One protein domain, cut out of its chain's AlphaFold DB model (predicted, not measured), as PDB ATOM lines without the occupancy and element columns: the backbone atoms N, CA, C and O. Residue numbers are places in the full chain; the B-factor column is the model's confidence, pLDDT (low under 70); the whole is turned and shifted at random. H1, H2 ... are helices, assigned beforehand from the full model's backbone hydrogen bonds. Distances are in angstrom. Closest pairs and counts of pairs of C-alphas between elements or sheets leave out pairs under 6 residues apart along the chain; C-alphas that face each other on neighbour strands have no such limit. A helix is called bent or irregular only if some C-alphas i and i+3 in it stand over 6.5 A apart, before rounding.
ATOM      1  N   VAL A  34     123.571 193.407 133.933       84.38
ATOM      2  CA  VAL A  34     124.134 192.386 134.808       84.38
ATOM      3  C   VAL A  34     124.307 192.966 136.201       84.38
ATOM      4  O   VAL A  34     124.910 194.023 136.381       84.38
ATOM      5  N   ASP A  35     123.774 192.248 137.183       85.12
ATOM      6  CA  ASP A  35     123.761 192.664 138.581       85.12
ATOM      7  C   ASP A  35     125.170 192.627 139.209       85.12
ATOM      8  O   ASP A  35     126.013 191.780 138.884       85.12
ATOM      9  N   MET A  36     125.396 193.509 140.182       91.12
ATOM     10  CA  MET A  36     126.565 193.542 141.064       91.12
ATOM     11  C   MET A  36     126.756 192.214 141.818       91.12
ATOM     12  O   MET A  36     127.874 191.850 142.191       91.12
ATOM     13  N   ASP A  37     125.685 191.444 142.009       90.06
ATOM     14  CA  ASP A  37     125.740 190.101 142.590       90.06
ATOM     15  C   ASP A  37     126.744 189.180 141.869       90.06
ATOM     16  O   ASP A  37     127.485 188.448 142.535       90.06
ATOM     17  N   LEU A  38     126.831 189.255 140.532       89.88
ATOM     18  CA  LEU A  38     127.797 188.469 139.754       89.88
ATOM     19  C   LEU A  38     129.231 188.867 140.116       89.88
ATOM     20  O   LEU A  38     130.077 188.006 140.378       89.88
ATOM     21  N   PHE A  39     129.504 190.174 140.172       91.81
ATOM     22  CA  PHE A  39     130.817 190.675 140.563       91.81
ATOM     23  C   PHE A  39     131.174 190.197 141.970       91.81
ATOM     24  O   PHE A  39     132.226 189.594 142.165       91.81
ATOM     25  N   SER A  40     130.275 190.383 142.935       92.00
ATOM     26  CA  SER A  40     130.512 190.028 144.339       92.00
ATOM     27  C   SER A  40     130.755 188.539 144.559       92.00
ATOM     28  O   SER A  40     131.535 188.169 145.434       92.00
ATOM     29  N   ARG A  41     130.085 187.672 143.793       91.25
ATOM     30  CA  ARG A  41     130.184 186.217 143.968       91.25
ATOM     31  C   ARG A  41     131.296 185.580 143.147       91.25
ATOM     32  O   ARG A  41     131.823 184.552 143.570       91.25
ATOM     33  N   ARG A  42     131.630 186.135 141.978       90.75
ATOM     34  CA  ARG A  42     132.525 185.480 141.006       90.75
ATOM     35  C   ARG A  42     133.805 186.247 140.731       90.75
ATOM     36  O   ARG A  42     134.870 185.641 140.773       90.75
ATOM     37  N   ILE A  43     133.712 187.548 140.472       92.00
ATOM     38  CA  ILE A  43     134.853 188.357 140.017       92.00
ATOM     39  C   ILE A  43     135.656 188.891 141.212       92.00
ATOM     40  O   ILE A  43     136.853 188.644 141.327       92.00
ATOM     41  N   GLY A  44     134.995 189.570 142.148       92.88
ATOM     42  CA  GLY A  44     135.613 190.178 143.328       92.88
ATOM     43  C   GLY A  44     136.437 189.200 144.175       92.88
ATOM     44  O   GLY A  44     137.594 189.503 144.465       92.88
ATOM     45  N   PRO A  45     135.916 188.005 144.523       94.31
ATOM     46  CA  PRO A  45     136.669 187.023 145.299       94.31
ATOM     47  C   PRO A  45     137.963 186.563 144.623       94.31
ATOM     48  O   PRO A  45     138.907 186.189 145.317       94.31
ATOM     49  N   PHE A  46     138.021 186.587 143.289       91.81
ATOM     50  CA  PHE A  46     139.237 186.243 142.562       91.81
ATOM     51  C   PHE A  46     140.310 187.314 142.755       91.81
ATOM     52  O   PHE A  46     141.429 186.982 143.140       91.81
ATOM     53  N   PHE A  47     139.966 188.592 142.560       94.25
ATOM     54  CA  PHE A  47     140.903 189.691 142.806       94.25
ATOM     55  C   PHE A  47     141.390 189.693 144.254       94.25
ATOM     56  O   PHE A  47     142.589 189.760 144.489       94.25
ATOM     57  N   SER A  48     140.490 189.511 145.226       94.81
ATOM     58  CA  SER A  48     140.887 189.408 146.634       94.81
ATOM     59  C   SER A  48     141.822 188.226 146.907       94.81
ATOM     60  O   SER A  48     142.749 188.353 147.703       94.81
ATOM     61  N   TRP A  49     141.609 187.080 146.252       95.69
ATOM     62  CA  TRP A  49     142.515 185.934 146.355       95.69
ATOM     63  C   TRP A  49     143.892 186.254 145.766       95.69
ATOM     64  O   TRP A  49     144.893 186.035 146.446       95.69
ATOM     65  N   LEU A  50     143.953 186.803 144.552       93.69
ATOM     66  CA  LEU A  50     145.221 187.122 143.900       93.69
ATOM     67  C   LEU A  50     145.996 188.181 144.694       93.69
ATOM     68  O   LEU A  50     147.175 187.998 144.972       93.69
ATOM     69  N   GLU A  51     145.330 189.250 145.131       94.12
ATOM     70  CA  GLU A  51     145.929 190.281 145.984       94.12
ATOM     71  C   GLU A  51     146.490 189.674 147.271       94.12
ATOM     72  O   GLU A  51     147.648 189.918 147.606       94.12
ATOM     73  N   SER A  52     145.724 188.801 147.933       95.38
ATOM     74  CA  SER A  52     146.180 188.098 149.132       95.38
ATOM     75  C   SER A  52     147.406 187.224 148.869       95.38
ATOM     76  O   SER A  52     148.278 187.146 149.733       95.38
ATOM     77  N   LYS A  53     147.496 186.568 147.708       94.81
ATOM     78  CA  LYS A  53     148.647 185.732 147.347       94.81
ATOM     79  C   LYS A  53     149.902 186.561 147.115       94.81
ATOM     80  O   LYS A  53     150.954 186.249 147.677       94.81
ATOM     81  N   ILE A  54     149.769 187.667 146.390       92.12
ATOM     82  CA  ILE A  54     150.869 188.604 146.154       92.12
ATOM     83  C   ILE A  54     151.350 189.216 147.471       92.12
ATOM     84  O   ILE A  54     152.546 189.218 147.750       92.12
ATOM     85  N   GLU A  55     150.429 189.658 148.325       91.75
ATOM     86  CA  GLU A  55     150.753 190.203 149.647       91.75
ATOM     87  C   GLU A  55     151.369 189.160 150.589       91.75
ATOM     88  O   GLU A  55     152.201 189.507 151.426       91.75
ATOM     89  N   SER A  56     151.002 187.881 150.441       91.44
ATOM     90  CA  SER A  56     151.558 186.783 151.242       91.44
ATOM     91  C   SER A  56     152.986 186.382 150.860       91.44
ATOM     92  O   SER A  56     153.605 185.609 151.590       91.44
ATOM     93  N   GLY A  57     153.518 186.918 149.756       89.25
ATOM     94  CA  GLY A  57     154.912 186.726 149.365       89.25
ATOM     95  C   GLY A  57     155.127 186.026 148.027       89.25
ATOM     96  O   GLY A  57     156.234 185.544 147.798       89.25
ATOM     97  N   LEU A  67     151.877 193.976 139.275       90.56
ATOM     98  CA  LEU A  67     150.621 193.245 139.090       90.56
ATOM     99  C   LEU A  67     149.607 193.530 140.205       90.56
ATOM    100  O   LEU A  67     148.414 193.606 139.938       90.56
ATOM    101  N   LEU A  68     150.059 193.763 141.443       91.75
ATOM    102  CA  LEU A  68     149.167 194.084 142.562       91.75
ATOM    103  C   LEU A  68     148.442 195.411 142.318       91.75
ATOM    104  O   LEU A  68     147.243 195.536 142.559       91.75
ATOM    105  N   LYS A  69     149.169 196.409 141.805       91.88
ATOM    106  CA  LYS A  69     148.578 197.700 141.443       91.88
ATOM    107  C   LYS A  69     147.566 197.543 140.306       91.88
ATOM    108  O   LYS A  69     146.479 198.105 140.399       91.88
ATOM    109  N   GLN A  70     147.906 196.766 139.277       91.44
ATOM    110  CA  GLN A  70     147.011 196.511 138.145       91.44
ATOM    111  C   GLN A  70     145.761 195.721 138.557       91.44
ATOM    112  O   GLN A  70     144.665 196.091 138.153       91.44
ATOM    113  N   SER A  71     145.905 194.717 139.430       94.12
ATOM    114  CA  SER A  71     144.795 193.959 140.025       94.12
ATOM    115  C   SER A  71     143.787 194.888 140.692       94.12
ATOM    116  O   SER A  71     142.595 194.854 140.390       94.12
ATOM    117  N   ARG A  72     144.275 195.779 141.563       94.25
ATOM    118  CA  ARG A  72     143.430 196.723 142.303       94.25
ATOM    119  C   ARG A  72     142.753 197.738 141.384       94.25
ATOM    120  O   ARG A  72     141.580 198.053 141.588       94.25
ATOM    121  N   GLU A  73     143.475 198.251 140.385       93.94
ATOM    122  CA  GLU A  73     142.935 199.184 139.387       93.94
ATOM    123  C   GLU A  73     141.828 198.516 138.560       93.94
ATOM    124  O   GLU A  73     140.726 199.060 138.463       93.94
ATOM    125  N   LEU A  74     142.076 197.309 138.047       94.06
ATOM    126  CA  LEU A  74     141.107 196.544 137.264       94.06
ATOM    127  C   LEU A  74     139.870 196.176 138.093       94.06
ATOM    128  O   LEU A  74     138.751 196.459 137.676       94.06
ATOM    129  N   SER A  75     140.062 195.635 139.299       94.69
ATOM    130  CA  SER A  75     138.980 195.289 140.228       94.69
ATOM    131  C   SER A  75     138.095 196.494 140.558       94.69
ATOM    132  O   SER A  75     136.866 196.408 140.508       94.69
ATOM    133  N   THR A  76     138.709 197.650 140.837       94.75
ATOM    134  CA  THR A  76     137.984 198.892 141.142       94.75
ATOM    135  C   THR A  76     137.203 199.396 139.931       94.75
ATOM    136  O   THR A  76     136.036 199.766 140.071       94.75
ATOM    137  N   ASN A  77     137.816 199.377 138.745       94.06
ATOM    138  CA  ASN A  77     137.171 199.804 137.505       94.06
ATOM    139  C   ASN A  77     135.990 198.896 137.146       94.06
ATOM    140  O   ASN A  77     134.886 199.402 136.941       94.06
ATOM    141  N   MET A  78     136.188 197.573 137.155       93.25
ATOM    142  CA  MET A  78     135.119 196.601 136.921       93.25
ATOM    143  C   MET A  78     133.990 196.806 137.928       93.25
ATOM    144  O   MET A  78     132.839 196.981 137.535       93.25
ATOM    145  N   ARG A  79     134.295 196.880 139.230       93.38
ATOM    146  CA  ARG A  79     133.279 197.125 140.265       93.38
ATOM    147  C   ARG A  79     132.480 198.398 139.993       93.38
ATOM    148  O   ARG A  79     131.262 198.385 140.135       93.38
ATOM    149  N   GLY A  80     133.152 199.482 139.600       92.69
ATOM    150  CA  GLY A  80     132.505 200.735 139.217       92.69
ATOM    151  C   GLY A  80     131.496 200.540 138.085       92.69
ATOM    152  O   GLY A  80     130.362 200.993 138.211       92.69
ATOM    153  N   ARG A  81     131.871 199.792 137.038       90.88
ATOM    154  CA  ARG A  81     130.984 199.453 135.911       90.88
ATOM    155  C   ARG A  81     129.762 198.648 136.345       90.88
ATOM    156  O   ARG A  81     128.652 198.959 135.927       90.88
ATOM    157  N   PHE A  82     129.947 197.658 137.216       91.44
ATOM    158  CA  PHE A  82     128.835 196.872 137.757       91.44
ATOM    159  C   PHE A  82     127.879 197.718 138.609       91.44
ATOM    160  O   PHE A  82     126.672 197.525 138.536       91.44
ATOM    161  N   ILE A  83     128.394 198.676 139.388       89.19
ATOM    162  CA  ILE A  83     127.557 199.596 140.180       89.19
ATOM    163  C   ILE A  83     126.736 200.519 139.273       89.19
ATOM    164  O   ILE A  83     125.585 200.808 139.587       89.19
ATOM    165  N   THR A  84     127.308 200.983 138.159       88.12
ATOM    166  CA  THR A  84     126.604 201.853 137.203       88.12
ATOM    167  C   THR A  84     125.633 201.109 136.286       88.12
ATOM    168  O   THR A  84     124.948 201.760 135.505       88.12
ATOM    169  N   GLY A  85     125.573 199.779 136.381       85.31
ATOM    170  CA  GLY A  85     124.882 198.922 135.426       85.31
ATOM    171  C   GLY A  85     125.775 198.645 134.220       85.31
ATOM    172  O   GLY A  85     126.171 199.562 133.502       85.31
ATOM    173  N   ILE A  86     126.113 197.372 134.017       90.81
ATOM    174  CA  ILE A  86     126.905 196.915 132.875       90.81
ATOM    175  C   ILE A  86     126.025 196.082 131.947       90.81
ATOM    176  O   ILE A  86     125.284 195.198 132.390       90.81
ATOM    177  N   THR A  87     126.103 196.351 130.648       89.94
ATOM    178  CA  THR A  87     125.420 195.534 129.639       89.94
ATOM    179  C   THR A  87     126.161 194.212 129.415       89.94
ATOM    180  O   THR A  87     127.357 194.098 129.677       89.94
ATOM    181  N   ILE A  88     125.487 193.192 128.873       86.38
ATOM    182  CA  ILE A  88     126.148 191.916 128.528       86.38
ATOM    183  C   ILE A  88     127.329 192.121 127.560       86.38
ATOM    184  O   ILE A  88     128.338 191.428 127.668       86.38
ATOM    185  N   GLU A  89     127.230 193.051 126.610       87.56
ATOM    186  CA  GLU A  89     128.303 193.318 125.644       87.56
ATOM    187  C   GLU A  89     129.535 193.939 126.303       87.56
ATOM    188  O   GLU A  89     130.664 193.548 126.006       87.56
ATOM    189  N   GLU A  90     129.327 194.880 127.221       90.31
ATOM    190  CA  GLU A  90     130.403 195.449 128.030       90.31
ATOM    191  C   GLU A  90     130.992 194.399 128.966       90.31
ATOM    192  O   GLU A  90     132.209 194.298 129.065       90.31
ATOM    193  N   LEU A  91     130.161 193.543 129.565       90.12
ATOM    194  CA  LEU A  91     130.636 192.443 130.395       90.12
ATOM    195  C   LEU A  91     131.559 191.500 129.619       90.12
ATOM    196  O   LEU A  91     132.576 191.071 130.156       90.12
ATOM    197  N   LYS A  92     131.253 191.190 128.353       89.31
ATOM    198  CA  LYS A  92     132.150 190.377 127.515       89.31
ATOM    199  C   LYS A  92     133.521 191.034 127.350       89.31
ATOM    200  O   LYS A  92     134.526 190.337 127.435       89.31
ATOM    201  N   LYS A  93     133.567 192.356 127.160       90.94
ATOM    202  CA  LYS A  93     134.826 193.114 127.064       90.94
ATOM    203  C   LYS A  93     135.580 193.114 128.393       90.94
ATOM    204  O   LYS A  93     136.782 192.894 128.408       90.94
ATOM    205  N   GLU A  94     134.880 193.294 129.508       91.06
ATOM    206  CA  GLU A  94     135.489 193.241 130.842       91.06
ATOM    207  C   GLU A  94     136.032 191.838 131.171       91.06
ATOM    208  O   GLU A  94     137.101 191.715 131.760       91.06
ATOM    209  N   ILE A  95     135.355 190.765 130.741       90.81
ATOM    210  CA  ILE A  95     135.868 189.389 130.866       90.81
ATOM    211  C   ILE A  95     137.115 189.182 129.992       90.81
ATOM    212  O   ILE A  95     138.045 188.512 130.426       90.81
ATOM    213  N   GLN A  96     137.180 189.775 128.796       90.94
ATOM    214  CA  GLN A  96     138.389 189.732 127.960       90.94
ATOM    215  C   GLN A  96     139.563 190.477 128.605       90.94
ATOM    216  O   GLN A  96     140.666 189.945 128.659       90.94
ATOM    217  N   LEU A  97     139.330 191.664 129.173       90.62
ATOM    218  CA  LEU A  97     140.360 192.385 129.933       90.62
ATOM    219  C   LEU A  97     140.829 191.579 131.152       90.62
ATOM    220  O   LEU A  97     142.010 191.575 131.493       90.62
ATOM    221  N   PHE A  98     139.906 190.863 131.796       90.69
ATOM    222  CA  PHE A  98     140.221 189.944 132.881       90.69
ATOM    223  C   PHE A  98     141.076 188.750 132.410       90.69
ATOM    224  O   PHE A  98     142.026 188.382 133.098       90.69
ATOM    225  N   GLU A  99     140.796 188.183 131.229       90.88
ATOM    226  CA  GLU A  99     141.628 187.155 130.575       90.88
ATOM    227  C   GLU A  99     143.047 187.649 130.285       90.88
ATOM    228  O   GLU A  99     144.024 186.964 130.580       90.88
ATOM    229  N   GLU A 100     143.179 188.846 129.719       91.50
ATOM    230  CA  GLU A 100     144.481 189.444 129.411       91.50
ATOM    231  C   GLU A 100     145.304 189.676 130.681       91.50
ATOM    232  O   GLU A 100     146.488 189.335 130.738       91.50
ATOM    233  N   PHE A 101     144.662 190.194 131.729       92.44
ATOM    234  CA  PHE A 101     145.278 190.348 133.042       92.44
ATOM    235  C   PHE A 101     145.725 189.004 133.633       92.44
ATOM    236  O   PHE A 101     146.757 188.923 134.298       92.44
ATOM    237  N   PHE A 102     144.974 187.939 133.374       90.25
ATOM    238  CA  PHE A 102     145.319 186.609 133.843       90.25
ATOM    239  C   PHE A 102     146.549 186.030 133.139       90.25
ATOM    240  O   PHE A 102     147.436 185.496 133.800       90.25
ATOM    241  N   ASN A 103     146.645 186.186 131.820       91.00
ATOM    242  CA  ASN A 103     147.837 185.769 131.079       91.00
ATOM    243  C   ASN A 103     149.079 186.517 131.583       91.00
ATOM    244  O   ASN A 103     150.121 185.914 131.817       91.00
ATOM    245  N   LEU A 104     148.932 187.810 131.884       91.06
ATOM    246  CA  LEU A 104     149.988 188.587 132.526       91.06
ATOM    247  C   LEU A 104     150.354 188.035 133.919       91.06
ATOM    248  O   LEU A 104     151.523 188.060 134.306       91.06
ATOM    249  N   ALA A 105     149.376 187.548 134.687       90.94
ATOM    250  CA  ALA A 105     149.624 186.920 135.981       90.94
ATOM    251  C   ALA A 105     150.425 185.618 135.838       90.94
ATOM    252  O   ALA A 105     151.369 185.424 136.602       90.94
ATOM    253  N   LEU A 106     150.104 184.776 134.849       91.94
ATOM    254  CA  LEU A 106     150.867 183.563 134.536       91.94
ATOM    255  C   LEU A 106     152.318 183.885 134.165       91.94
ATOM    256  O   LEU A 106     153.239 183.300 134.732       91.94
ATOM    257  N   ASP A 107     152.530 184.882 133.306       90.56
ATOM    258  CA  ASP A 107     153.874 185.319 132.909       90.56
ATOM    259  C   ASP A 107     154.692 185.846 134.101       90.56
ATOM    260  O   ASP A 107     155.918 185.709 134.165       90.56
ATOM    261  N   LYS A 108     154.016 186.490 135.061       90.25
ATOM    262  CA  LYS A 108     154.650 187.084 136.247       90.25
ATOM    263  C   LYS A 108     154.907 186.093 137.371       90.25
ATOM    264  O   LYS A 108     155.798 186.355 138.181       90.25
ATOM    265  N   PHE A 109     154.159 184.997 137.409       91.38
ATOM    266  CA  PHE A 109     154.180 183.997 138.468       91.38
ATOM    267  C   PHE A 109     154.253 182.574 137.894       91.38
ATOM    268  O   PHE A 109     153.355 181.769 138.154       91.38
ATOM    269  N   PRO A 110     155.318 182.231 137.144       90.75
ATOM    270  CA  PRO A 110     155.423 180.911 136.523       90.75
ATOM    271  C   PRO A 110     155.458 179.784 137.562       90.75
ATOM    272  O   PRO A 110     154.876 178.733 137.335       90.75
ATOM    273  N   ASP A 111     156.048 180.022 138.738       93.25
ATOM    274  CA  ASP A 111     156.099 179.040 139.831       93.25
ATOM    275  C   ASP A 111     154.716 178.717 140.427       93.25
ATOM    276  O   ASP A 111     154.559 177.744 141.164       93.25
ATOM    277  N   TYR A 112     153.711 179.547 140.133       92.81
ATOM    278  CA  TYR A 112     152.349 179.421 140.643       92.81
ATOM    279  C   TYR A 112     151.320 179.247 139.519       92.81
ATOM    280  O   TYR A 112     150.121 179.401 139.774       92.81
ATOM    281  N   SER A 113     151.762 178.915 138.297       93.00
ATOM    282  CA  SER A 113     150.899 178.771 137.117       93.00
ATOM    283  C   SER A 113     149.719 177.842 137.380       93.00
ATOM    284  O   SER A 113     148.580 178.221 137.129       93.00
ATOM    285  N   ASP A 114     149.966 176.686 137.997       94.12
ATOM    286  CA  ASP A 114     148.939 175.676 138.264       94.12
ATOM    287  C   ASP A 114     147.834 176.203 139.199       94.12
ATOM    288  O   ASP A 114     146.647 175.932 138.998       94.12
ATOM    289  N   GLU A 115     148.196 176.981 140.230       95.19
ATOM    290  CA  GLU A 115     147.208 177.560 141.154       95.19
ATOM    291  C   GLU A 115     146.380 178.647 140.457       95.19
ATOM    292  O   GLU A 115     145.169 178.763 140.676       95.19
ATOM    293  N   ILE A 116     147.041 179.429 139.607       93.25
ATOM    294  CA  ILE A 116     146.439 180.488 138.807       93.25
ATOM    295  C   ILE A 116     145.444 179.859 137.814       93.25
ATOM    296  O   ILE A 116     144.260 180.207 137.849       93.25
ATOM    297  N   GLU A 117     145.855 178.869 137.017       94.06
ATOM    298  CA  GLU A 117     145.013 178.139 136.052       94.06
ATOM    299  C   GLU A 117     143.798 177.488 136.712       94.06
ATOM    300  O   GLU A 117     142.662 177.732 136.295       94.06
ATOM    301  N   ALA A 118     143.993 176.762 137.816       94.25
ATOM    302  CA  ALA A 118     142.891 176.143 138.551       94.25
ATOM    303  C   ALA A 118     141.853 177.175 139.031       94.25
ATOM    304  O   ALA A 118     140.640 176.923 139.048       94.25
ATOM    305  N   LYS A 119     142.305 178.373 139.423       93.38
ATOM    306  CA  LYS A 119     141.406 179.460 139.818       93.38
ATOM    307  C   LYS A 119     140.657 180.063 138.638       93.38
ATOM    308  O   LYS A 119     139.483 180.405 138.808       93.38
ATOM    309  N   LEU A 120     141.280 180.161 137.469       92.00
ATOM    310  CA  LEU A 120     140.614 180.608 136.247       92.00
ATOM    311  C   LEU A 120     139.558 179.616 135.774       92.00
ATOM    312  O   LEU A 120     138.441 180.015 135.448       92.00
ATOM    313  N   GLU A 121     139.853 178.321 135.808       92.62
ATOM    314  CA  GLU A 121     138.861 177.293 135.495       92.62
ATOM    315  C   GLU A 121     137.650 177.386 136.426       92.62
ATOM    316  O   GLU A 121     136.496 177.370 135.982       92.62
ATOM    317  N   HIS A 122     137.894 177.548 137.732       92.31
ATOM    318  CA  HIS A 122     136.830 177.748 138.711       92.31
ATOM    319  C   HIS A 122     136.016 179.021 138.426       92.31
ATOM    320  O   HIS A 122     134.786 179.016 138.550       92.31
ATOM    321  N   PHE A 123     136.687 180.103 138.030       91.00
ATOM    322  CA  PHE A 123     136.049 181.353 137.630       91.00
ATOM    323  C   PHE A 123     135.110 181.152 136.433       91.00
ATOM    324  O   PHE A 123     133.919 181.460 136.541       91.00
ATOM    325  N   TYR A 124     135.584 180.548 135.340       90.56
ATOM    326  CA  TYR A 124     134.749 180.280 134.167       90.56
ATOM    327  C   TYR A 124     133.608 179.333 134.449       90.56
ATOM    328  O   TYR A 124     132.498 179.556 133.971       90.56
ATOM    329  N   LYS A 125     133.848 178.289 135.244       91.06
ATOM    330  CA  LYS A 125     132.785 177.383 135.670       91.06
ATOM    331  C   LYS A 125     131.681 178.158 136.393       91.06
ATOM    332  O   LYS A 125     130.506 177.945 136.108       91.06
ATOM    333  N   GLY A 126     132.052 179.091 137.271       88.50
ATOM    334  CA  GLY A 126     131.117 179.983 137.954       88.50
ATOM    335  C   GLY A 126     130.350 180.897 136.996       88.50
ATOM    336  O   GLY A 126     129.119 180.936 137.044       88.50
ATOM    337  N   LEU A 127     131.049 181.576 136.084       88.50
ATOM    338  CA  LEU A 127     130.408 182.429 135.080       88.50
ATOM    339  C   LEU A 127     129.444 181.639 134.191       88.50
ATOM    340  O   LEU A 127     128.328 182.083 133.942       88.50
ATOM    341  N   LYS A 128     129.843 180.442 133.765       89.25
ATOM    342  CA  LYS A 128     129.045 179.549 132.922       89.25
ATOM    343  C   LYS A 128     127.745 179.140 133.605       89.25
ATOM    344  O   LYS A 128     126.707 179.090 132.952       89.25
ATOM    345  N   THR A 129     127.784 178.897 134.917       87.75
ATOM    346  CA  THR A 129     126.577 178.576 135.691       87.75
ATOM    347  C   THR A 129     125.620 179.756 135.867       87.75
ATOM    348  O   THR A 129     124.421 179.524 135.973       87.75
ATOM    349  N   GLU A 130     126.113 180.999 135.896       84.69
ATOM    350  CA  GLU A 130     125.274 182.182 136.160       84.69
ATOM    351  C   GLU A 130     124.785 182.884 134.888       84.69
ATOM    352  O   GLU A 130     123.640 183.325 134.831       84.69
ATOM    353  N   LEU A 131     125.628 182.962 133.858       83.62
ATOM    354  CA  LEU A 131     125.331 183.635 132.591       83.62
ATOM    355  C   LEU A 131     124.826 182.672 131.507       83.62
ATOM    356  O   LEU A 131     124.221 183.105 130.527       83.62
ATOM    357  N   GLY A 132     125.055 181.368 131.676       80.25
ATOM    358  CA  GLY A 132     124.821 180.361 130.642       80.25
ATOM    359  C   GLY A 132     125.960 180.291 129.618       80.25
ATOM    360  O   GLY A 132     126.737 181.230 129.435       80.25
TER     361      GLY A 132
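This is residues 34 to 57 and 67 to 132 of the 252 residues of an uncharacterized protein of Candidatus Woesearchaeota archaeon ex4484_78 (UniProt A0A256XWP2). Four helices of similar length stand side by side in an up-and-down bundle, each running against the one before it. Their corners make a four-sided ring in the order H1, H2, H3, H4, with H4 back beside H1, while the diagonal partners H1 and H3, and H2 and H4, stay apart. The printed part has 90 residues with four named helices, H1 to H4 along the chain, and no named strand; the class is all helix. It is compact, with a radius of gyration of the C-alphas of 12.7 A, and it spans 36 by 25 by 19 A, the helices running along the longest axis.

H1 holds residues 36 to 55, 25.9 A from first to last C-alpha, and begins with C-alpha 36 at (126.565, 193.542, 141.064). It has a kink of 35 degrees near residue 43 and is only just irregular, with C-alphas 41 and 44 6.8 A apart. H2 holds residues 67 to 83, 23.9 A long. H3 holds residues 88 to 108, 29.9 A long, with C-alpha 88 at (126.148, 191.916, 128.528). H4, the longest by residues, holds residues 110 to 131, is 30.5 A long and ends with C-alpha 131 at (125.331, 183.635, 132.591). It has a kink of 28 degrees near residue 117 and is irregular, with C-alphas 111 and 114 8.1 A apart.

H1 and H2 touch at a shallow tilt of 12 degrees, opposite ways; their closest C-alphas, of Met 36 and Phe 82, are 5.2 A apart. H2 and H3 form a helical hairpin at a shallow tilt of 11 degrees, and their closest C-alphas, of Met 78 and Glu 94, are 7.0 A apart. H3 and H4 form a second helical hairpin, at a shallow tilt of 14 degrees. There residues 102 to 106 of H3 touch residues 112 to 120 of H4, and the closest C-alphas, of Leu 106 and Ser 113, are 5.4 A apart. H4 and H1 touch at a shallow tilt of 7 degrees, opposite ways, H1 with residues 38 to 46 alone; the closest C-alphas, of Arg 42 and Phe 123, are 6.4 A apart. H1 and H3 are apart, and so are H2 and H4. Every O i to N i+4 pair is within hydrogen-bond range in H2 and H3, against 13 of 16 in H1 and 16 of 18 in H4.

The two C-alphas farthest apart, of Thr 84 and Asp 111, are 37.4 A apart. Residues 58 to 66 are not printed, and C-alphas 57 and 67 are 12.9 A apart across this cut, which lies in the link from H1 to H2. The links from H2 to H3 and from H3 to H4 are tight. The mean pLDDT of the printed part is 91.2, and no printed residue is under 70.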